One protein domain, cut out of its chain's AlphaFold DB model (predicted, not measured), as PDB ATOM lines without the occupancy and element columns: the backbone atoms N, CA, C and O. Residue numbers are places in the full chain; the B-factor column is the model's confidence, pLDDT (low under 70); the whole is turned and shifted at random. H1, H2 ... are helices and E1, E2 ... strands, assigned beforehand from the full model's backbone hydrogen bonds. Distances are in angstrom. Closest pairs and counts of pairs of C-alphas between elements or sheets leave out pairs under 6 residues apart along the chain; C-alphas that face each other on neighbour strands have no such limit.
ATOM      1  N   VAL A  62     -33.384 -62.444   0.077       64.75
ATOM      2  CA  VAL A  62     -34.213 -61.564   0.887       64.75
ATOM      3  C   VAL A  62     -33.566 -60.195   0.739       64.75
ATOM      4  O   VAL A  62     -32.355 -60.068   0.897       64.75
ATOM      5  N   LEU A  63     -34.347 -59.181   0.368       68.19
ATOM      6  CA  LEU A  63     -33.867 -57.805   0.424       68.19
ATOM      7  C   LEU A  63     -33.410 -57.553   1.859       68.19
ATOM      8  O   LEU A  63     -34.240 -57.475   2.764       68.19
ATOM      9  N   CYS A  64     -32.096 -57.538   2.063       78.44
ATOM     10  CA  CYS A  64     -31.484 -57.371   3.368       78.44
ATOM     11  C   CYS A  64     -31.773 -55.960   3.872       78.44
ATOM     12  O   CYS A  64     -31.742 -54.998   3.100       78.44
ATOM     13  N   ALA A  65     -32.019 -55.819   5.170       84.38
ATOM     14  CA  ALA A  65     -32.143 -54.504   5.767       84.38
ATOM     15  C   ALA A  65     -30.794 -53.785   5.716       84.38
ATOM     16  O   ALA A  65     -29.775 -54.320   6.156       84.38
ATOM     17  N   VAL A  66     -30.790 -52.547   5.224       86.00
ATOM     18  CA  VAL A  66     -29.629 -51.661   5.353       86.00
ATOM     19  C   VAL A  66     -29.819 -50.820   6.609       86.00
ATOM     20  O   VAL A  66     -30.666 -49.930   6.654       86.00
ATOM     21  N   LEU A  67     -29.069 -51.121   7.664       85.06
ATOM     22  CA  LEU A  67     -29.162 -50.454   8.960       85.06
ATOM     23  C   LEU A  67     -27.874 -49.674   9.208       85.06
ATOM     24  O   LEU A  67     -26.801 -50.261   9.315       85.06
ATOM     25  N   ARG A  68     -27.977 -48.341   9.306       88.75
ATOM     26  CA  ARG A  68     -26.832 -47.443   9.571       88.75
ATOM     27  C   ARG A  68     -25.662 -47.636   8.586       88.75
ATOM     28  O   ARG A  68     -24.507 -47.584   8.984       88.75
ATOM     29  N   GLY A  69     -25.968 -47.893   7.314       86.94
ATOM     30  CA  GLY A  69     -24.958 -48.122   6.273       86.94
ATOM     31  C   GLY A  69     -24.400 -49.549   6.207       86.94
ATOM     32  O   GLY A  69     -23.587 -49.832   5.334       86.94
ATOM     33  N   HIS A  70     -24.857 -50.463   7.067       86.50
ATOM     34  CA  HIS A  70     -24.470 -51.873   7.030       86.50
ATOM     35  C   HIS A  70     -25.603 -52.750   6.501       86.50
ATOM     36  O   HIS A  70     -26.768 -52.546   6.839       86.50
ATOM     37  N   ILE A  71     -25.254 -53.750   5.692       84.88
ATOM     38  CA  ILE A  71     -26.191 -54.768   5.214       84.88
ATOM     39  C   ILE A  71     -26.350 -55.818   6.316       84.88
ATOM     40  O   ILE A  71     -25.376 -56.465   6.693       84.88
ATOM     41  N   ASN A  72     -27.569 -55.993   6.824       82.50
ATOM     42  CA  ASN A  72     -27.908 -57.062   7.754       82.50
ATOM     43  C   ASN A  72     -28.699 -58.156   7.010       82.50
ATOM     44  O   ASN A  72     -29.872 -57.935   6.698       82.50
ATOM     45  N   PRO A  73     -28.084 -59.313   6.709       76.06
ATOM     46  CA  PRO A  73     -28.742 -60.384   5.965       76.06
ATOM     47  C   PRO A  73     -29.808 -61.129   6.778       76.06
ATOM     48  O   PRO A  73     -30.699 -61.740   6.195       76.06
ATOM     49  N   ASP A  74     -29.758 -61.051   8.109       77.81
ATOM     50  CA  ASP A  74     -30.678 -61.769   8.998       77.81
ATOM     51  C   ASP A  74     -32.018 -61.039   9.179       77.81
ATOM     52  O   ASP A  74     -32.972 -61.574   9.753       77.81
ATOM     53  N   VAL A  75     -32.104 -59.796   8.698       75.12
ATOM     54  CA  VAL A  75     -33.276 -58.935   8.840       75.12
ATOM     55  C   VAL A  75     -33.790 -58.559   7.460       75.12
ATOM     56  O   VAL A  75     -33.061 -58.028   6.626       75.12
ATOM     57  N   SER A  76     -35.081 -58.790   7.231       79.12
ATOM     58  CA  SER A  76     -35.737 -58.322   6.013       79.12
ATOM     59  C   SER A  76     -35.815 -56.795   6.017       79.12
ATOM     60  O   SER A  76     -36.243 -56.185   6.998       79.12
ATOM     61  N   GLY A  77     -35.394 -56.186   4.913       82.44
ATOM     62  CA  GLY A  77     -35.483 -54.754   4.684       82.44
ATOM     63  C   GLY A  77     -36.929 -54.284   4.631       82.44
ATOM     64  O   GLY A  77     -37.813 -54.961   4.101       82.44
ATOM     65  N   ASP A  78     -37.168 -53.102   5.193       84.94
ATOM     66  CA  ASP A  78     -38.475 -52.466   5.115       84.94
ATOM     67  C   ASP A  78     -38.793 -52.069   3.663       84.94
ATOM     68  O   ASP A  78     -37.923 -51.666   2.890       84.94
ATOM     69  N   SER A  79     -40.077 -52.117   3.310       82.38
ATOM     70  CA  SER A  79     -40.599 -51.650   2.021       82.38
ATOM     71  C   SER A  79     -40.178 -50.205   1.745       82.38
ATOM     72  O   SER A  79     -39.882 -49.849   0.604       82.38
ATOM     73  N   CYS A  80     -40.111 -49.383   2.798       86.62
ATOM     74  CA  CYS A  80     -39.656 -48.001   2.719       86.62
ATOM     75  C   CYS A  80     -38.218 -47.896   2.202       86.62
ATOM     76  O   CYS A  80     -37.940 -47.005   1.409       86.62
ATOM     77  N   GLN A  81     -37.320 -48.822   2.565       88.69
ATOM     78  CA  GLN A  81     -35.931 -48.799   2.090       88.69
ATOM     79  C   GLN A  81     -35.856 -48.963   0.573       88.69
ATOM     80  O   GLN A  81     -35.098 -48.251  -0.082       88.69
ATOM     81  N   ILE A  82     -36.675 -49.849   0.003       87.25
ATOM     82  CA  ILE A  82     -36.760 -50.036  -1.448       87.25
ATOM     83  C   ILE A  82     -37.272 -48.754  -2.100       87.25
ATOM     84  O   ILE A  82     -36.656 -48.272  -3.044       87.25
ATOM     85  N   ILE A  83     -38.358 -48.175  -1.578       90.19
ATOM     86  CA  ILE A  83     -38.932 -46.931  -2.111       90.19
ATOM     87  C   ILE A  83     -37.882 -45.817  -2.090       90.19
ATOM     88  O   ILE A  83     -37.574 -45.254  -3.134       90.19
ATOM     89  N   THR A  84     -37.258 -45.554  -0.940       90.50
ATOM     90  CA  THR A  84     -36.230 -44.514  -0.798       90.50
ATOM     91  C   THR A  84     -35.037 -44.751  -1.719       90.50
ATOM     92  O   THR A  84     -34.543 -43.801  -2.326       90.50
ATOM     93  N   THR A  85     -34.591 -46.002  -1.857       89.31
ATOM     94  CA  THR A  85     -33.470 -46.359  -2.737       89.31
ATOM     95  C   THR A  85     -33.817 -46.075  -4.193       89.31
ATOM     96  O   THR A  85     -33.054 -45.412  -4.888       89.31
ATOM     97  N   VAL A  86     -34.992 -46.516  -4.643       89.75
ATOM     98  CA  VAL A  86     -35.459 -46.339  -6.024       89.75
ATOM     99  C   VAL A  86     -35.684 -44.866  -6.347       89.75
ATOM    100  O   VAL A  86     -35.215 -44.396  -7.380       89.75
ATOM    101  N   THR A  87     -36.320 -44.109  -5.453       90.56
ATOM    102  CA  THR A  87     -36.526 -42.668  -5.633       90.56
ATOM    103  C   THR A  87     -35.195 -41.915  -5.672       90.56
ATOM    104  O   THR A  87     -35.000 -41.055  -6.528       90.56
ATOM    105  N   THR A  88     -34.255 -42.235  -4.776       91.81
ATOM    106  CA  THR A  88     -32.930 -41.589  -4.747       91.81
ATOM    107  C   THR A  88     -32.133 -41.905  -6.009       91.81
ATOM    108  O   THR A  88     -31.614 -40.992  -6.647       91.81
ATOM    109  N   ALA A  89     -32.085 -43.176  -6.413       90.44
ATOM    110  CA  ALA A  89     -31.417 -43.596  -7.642       90.44
ATOM    111  C   ALA A  89     -32.051 -42.949  -8.884       90.44
ATOM    112  O   ALA A  89     -31.333 -42.479  -9.762       90.44
ATOM    113  N   GLY A  90     -33.382 -42.851  -8.928       92.50
ATOM    114  CA  GLY A  90     -34.112 -42.176 -10.000       92.50
ATOM    115  C   GLY A  90     -33.736 -40.704 -10.143       92.50
ATOM    116  O   GLY A  90     -33.445 -40.246 -11.246       92.50
ATOM    117  N   LYS A  91     -33.660 -39.981  -9.019       93.12
ATOM    118  CA  LYS A  91     -33.216 -38.580  -8.993       93.12
ATOM    119  C   LYS A  91     -31.776 -38.427  -9.482       93.12
ATOM    120  O   LYS A  91     -31.508 -37.540 -10.285       93.12
ATOM    121  N   LEU A  92     -30.865 -39.299  -9.041       93.62
ATOM    122  CA  LEU A  92     -29.467 -39.298  -9.497       93.62
ATOM    123  C   LEU A  92     -29.339 -39.609 -10.996       93.62
ATOM    124  O   LEU A  92     -28.455 -39.072 -11.655       93.62
ATOM    125  N   ALA A  93     -30.242 -40.422 -11.542       93.31
ATOM    126  CA  ALA A  93     -30.327 -40.711 -12.971       93.31
ATOM    127  C   ALA A  93     -31.009 -39.593 -13.792       93.31
ATOM    128  O   ALA A  93     -31.184 -39.750 -14.999       93.31
ATOM    129  N   GLY A  94     -31.419 -38.482 -13.167       95.31
ATOM    130  CA  GLY A  94     -32.087 -37.365 -13.846       95.31
ATOM    131  C   GLY A  94     -33.549 -37.630 -14.217       95.31
ATOM    132  O   GLY A  94     -34.111 -36.921 -15.051       95.31
ATOM    133  N   ILE A  95     -34.190 -38.639 -13.619       93.62
ATOM    134  CA  ILE A  95     -35.603 -38.935 -13.865       93.62
ATOM    135  C   ILE A  95     -36.452 -37.907 -13.109       93.62
ATOM    136  O   ILE A  95     -36.448 -37.850 -11.882       93.62
ATOM    137  N   VAL A  96     -37.183 -37.082 -13.863       89.06
ATOM    138  CA  VAL A  96     -37.954 -35.934 -13.344       89.06
ATOM    139  C   VAL A  96     -39.278 -36.364 -12.678       89.06
ATOM    140  O   VAL A  96     -39.905 -35.580 -11.971       89.06
ATOM    141  N   GLY A  97     -39.706 -37.616 -12.867       89.44
ATOM    142  CA  GLY A  97     -40.936 -38.172 -12.292       89.44
ATOM    143  C   GLY A  97     -40.718 -38.978 -11.008       89.44
ATOM    144  O   GLY A  97     -39.633 -39.507 -10.768       89.44
ATOM    145  N   ASP A  98     -41.775 -39.115 -10.204       90.50
ATOM    146  CA  ASP A  98     -41.770 -40.026  -9.056       90.50
ATOM    147  C   ASP A  98     -41.745 -41.484  -9.542       90.50
ATOM    148  O   ASP A  98     -42.639 -41.921 -10.269       90.50
ATOM    149  N   ILE A  99     -40.704 -42.228  -9.162       91.38
ATOM    150  CA  ILE A  99     -40.550 -43.642  -9.516       91.38
ATOM    151  C   ILE A  99     -41.042 -44.484  -8.352       91.38
ATOM    152  O   ILE A  99     -40.454 -44.480  -7.268       91.38
ATOM    153  N   ARG A 100     -42.082 -45.279  -8.593       89.25
ATOM    154  CA  ARG A 100     -42.617 -46.215  -7.606       89.25
ATOM    155  C   ARG A 100     -42.063 -47.619  -7.862       89.25
ATOM    156  O   ARG A 100     -41.769 -47.976  -9.003       89.25
ATOM    157  N   PRO A 101     -42.010 -48.501  -6.846       84.56
ATOM    158  CA  PRO A 101     -41.593 -49.893  -7.045       84.56
ATOM    159  C   PRO A 101     -42.404 -50.640  -8.118       84.56
ATOM    160  O   PRO A 101     -41.894 -51.542  -8.780       84.56
ATOM    161  N   HIS A 102     -43.670 -50.260  -8.325       89.12
ATOM    162  CA  HIS A 102     -44.489 -50.843  -9.387       89.12
ATOM    163  C   HIS A 102     -43.984 -50.461 -10.792       89.12
ATOM    164  O   HIS A 102     -44.087 -51.273 -11.717       89.12
ATOM    165  N   ASP A 103     -43.407 -49.273 -10.965       89.94
ATOM    166  CA  ASP A 103     -42.885 -48.824 -12.256       89.94
ATOM    167  C   ASP A 103     -41.684 -49.657 -12.685       89.94
ATOM    168  O   ASP A 103     -41.597 -50.014 -13.856       89.94
ATOM    169  N   LEU A 104     -40.843 -50.085 -11.736       87.69
ATOM    170  CA  LEU A 104     -39.766 -51.040 -12.007       87.69
ATOM    171  C   LEU A 104     -40.316 -52.349 -12.564       87.69
ATOM    172  O   LEU A 104     -39.882 -52.806 -13.615       87.69
ATOM    173  N   ARG A 105     -41.346 -52.917 -11.919       88.75
ATOM    174  CA  ARG A 105     -41.987 -54.151 -12.396       88.75
ATOM    175  C   ARG A 105     -42.575 -53.982 -13.798       88.75
ATOM    176  O   ARG A 105     -42.481 -54.891 -14.618       88.75
ATOM    177  N   ARG A 106     -43.199 -52.833 -14.073       90.75
ATOM    178  CA  ARG A 106     -43.779 -52.522 -15.387       90.75
ATOM    179  C   ARG A 106     -42.698 -52.312 -16.448       90.75
ATOM    180  O   ARG A 106     -42.890 -52.757 -17.575       90.75
ATOM    181  N   GLY A 107     -41.598 -51.652 -16.090       90.88
ATOM    182  CA  GLY A 107     -40.408 -51.476 -16.921       90.88
ATOM    183  C   GLY A 107     -39.822 -52.823 -17.308       90.88
ATOM    184  O   GLY A 107     -39.844 -53.161 -18.483       90.88
ATOM    185  N   SER A 108     -39.491 -53.663 -16.323       88.56
ATOM    186  CA  SER A 108     -38.960 -55.008 -16.570       88.56
ATOM    187  C   SER A 108     -39.884 -55.856 -17.444       88.56
ATOM    188  O   SER A 108     -39.417 -56.543 -18.341       88.56
ATOM    189  N   ALA A 109     -41.204 -55.796 -17.233       86.94
ATOM    190  CA  ALA A 109     -42.150 -56.517 -18.083       86.94
ATOM    191  C   ALA A 109     -42.138 -56.019 -19.541       86.94
ATOM    192  O   ALA A 109     -42.249 -56.824 -20.462       86.94
ATOM    193  N   ARG A 110     -42.000 -54.706 -19.761       92.50
ATOM    194  CA  ARG A 110     -41.862 -54.125 -21.107       92.50
ATOM    195  C   ARG A 110     -40.528 -54.481 -21.743       92.50
ATOM    196  O   ARG A 110     -40.513 -54.734 -22.940       92.50
ATOM    197  N   ASP A 111     -39.456 -54.500 -20.963       89.06
ATOM    198  CA  ASP A 111     -38.125 -54.865 -21.440       89.06
ATOM    199  C   ASP A 111     -38.128 -56.326 -21.890       89.06
ATOM    200  O   ASP A 111     -37.779 -56.605 -23.030       89.06
ATOM    201  N   ILE A 112     -38.670 -57.235 -21.069       83.81
ATOM    202  CA  ILE A 112     -38.864 -58.649 -21.427       83.81
ATOM    203  C   ILE A 112     -39.720 -58.789 -22.690       83.81
ATOM    204  O   ILE A 112     -39.380 -59.567 -23.573       83.81
ATOM    205  N   ALA A 113     -40.813 -58.030 -22.810       84.75
ATOM    206  CA  ALA A 113     -41.679 -58.083 -23.989       84.75
ATOM    207  C   ALA A 113     -41.020 -57.533 -25.268       84.75
ATOM    208  O   ALA A 113     -41.508 -57.799 -26.363       84.75
ATOM    209  N   ARG A 114     -39.955 -56.732 -25.137       87.50
ATOM    210  CA  ARG A 114     -39.190 -56.155 -26.250       87.50
ATOM    211  C   ARG A 114     -37.922 -56.936 -26.579       87.50
ATOM    212  O   ARG A 114     -37.310 -56.637 -27.599       87.50
ATOM    213  N   MET A 115     -37.519 -57.887 -25.739       85.88
ATOM    214  CA  MET A 115     -36.387 -58.759 -26.040       85.88
ATOM    215  C   MET A 115     -36.698 -59.574 -27.296       85.88
ATOM    216  O   MET A 115     -37.770 -60.170 -27.406       85.88
ATOM    217  N   SER A 116     -35.756 -59.597 -28.237       84.75
ATOM    218  CA  SER A 116     -35.846 -60.475 -29.400       84.75
ATOM    219  C   SER A 116     -35.742 -61.944 -28.965       84.75
ATOM    220  O   SER A 116     -35.220 -62.252 -27.888       84.75
ATOM    221  N   GLU A 117     -36.222 -62.879 -29.791       75.81
ATOM    222  CA  GLU A 117     -36.061 -64.315 -29.508       75.81
ATOM    223  C   GLU A 117     -34.580 -64.720 -29.414       75.81
ATOM    224  O   GLU A 117     -34.224 -65.612 -28.641       75.81
ATOM    225  N   GLU A 118     -33.705 -64.019 -30.137       75.38
ATOM    226  CA  GLU A 118     -32.255 -64.208 -30.124       75.38
ATOM    227  C   GLU A 118     -31.661 -63.788 -28.768       75.38
ATOM    228  O   GLU A 118     -30.962 -64.584 -28.132       75.38
TER     229      GLU A 118
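This is residues 62 to 118 of the 192 residues of an uncharacterized protein of Pseudogymnoascus sp. VKM F-4513 (FW-928) (UniProt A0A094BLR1). What does the model look like from its first residue to its last? It is a loose string of parts: a small two-stranded hairpin, E1 and E2, at one end, the helix H1 after it, and the helix H2 at the other end, where residues 105 to 118 stick out free of the rest. The link of residues 93 to 100 folds back from the far end of H1, and H2 begins beside the first half of H1. What is it made of, and how large is it? The printed part has 57 residues with two named strands and two named helices in the order E1, E2, H1, H2, the two strands form one antiparallel sheet, and the class is mixed, helices and strands. The whole is loose, with a radius of gyration of the C-alphas of 14.3 A and spans of 41 by 28 by 16 A.

How do the strands pair? E1, residues 64 to 67, and E2, residues 70 to 76, are antiparallel neighbours and form a hairpin, with 131 degrees between their directions. N 67 and O 70 are 2.8 A apart and N 72 and O 65 are 2.8 A apart, both within hydrogen-bond range. Where is the hairpin nearest to H1, residues 79 to 92? The closest C-alphas of E1 and H1 are those of Val 66 and Gln 81, 7.7 A apart. How does H2, residues 101 to 114, stand to the rest? H1 and H2 only just touch, with 3 pairs of C-alphas within 8 A, through residues 82 to 86 of H1 and residue 101 of H2 alone; the closest C-alphas are those of Ile 83 and Pro 101, 6.3 A apart. They run the same way at a steep tilt of 65 degrees, and H2 is apart from E1 and E2. Are the helix backbones complete? In H1 and H2 every O i to N i+4 pair is within hydrogen-bond range.

Where are the strands? E1 begins at C-alpha 64, at (-31.484, -57.371, 3.368), and is 9.2 A long; E2 is 13.0 A long. Where are the helices? H1 is 20.2 A from first to last C-alpha and begins at (-40.599, -51.650, 2.021). H2 is 20.3 A long and ends at C-alpha 114, at (-39.190, -56.155, -26.250).

How far does it reach? The two C-alphas farthest apart are those of Arg 68 and Glu 117, 43.6 A. Are there cuts or long links? The printed part has no cut; the links E1 to E2 and E2 to H1 are tight, and H1 to H2 is short. Where is confidence low? The mean pLDDT of the printed part is 86.3, and residues 62 to 63 are under 70.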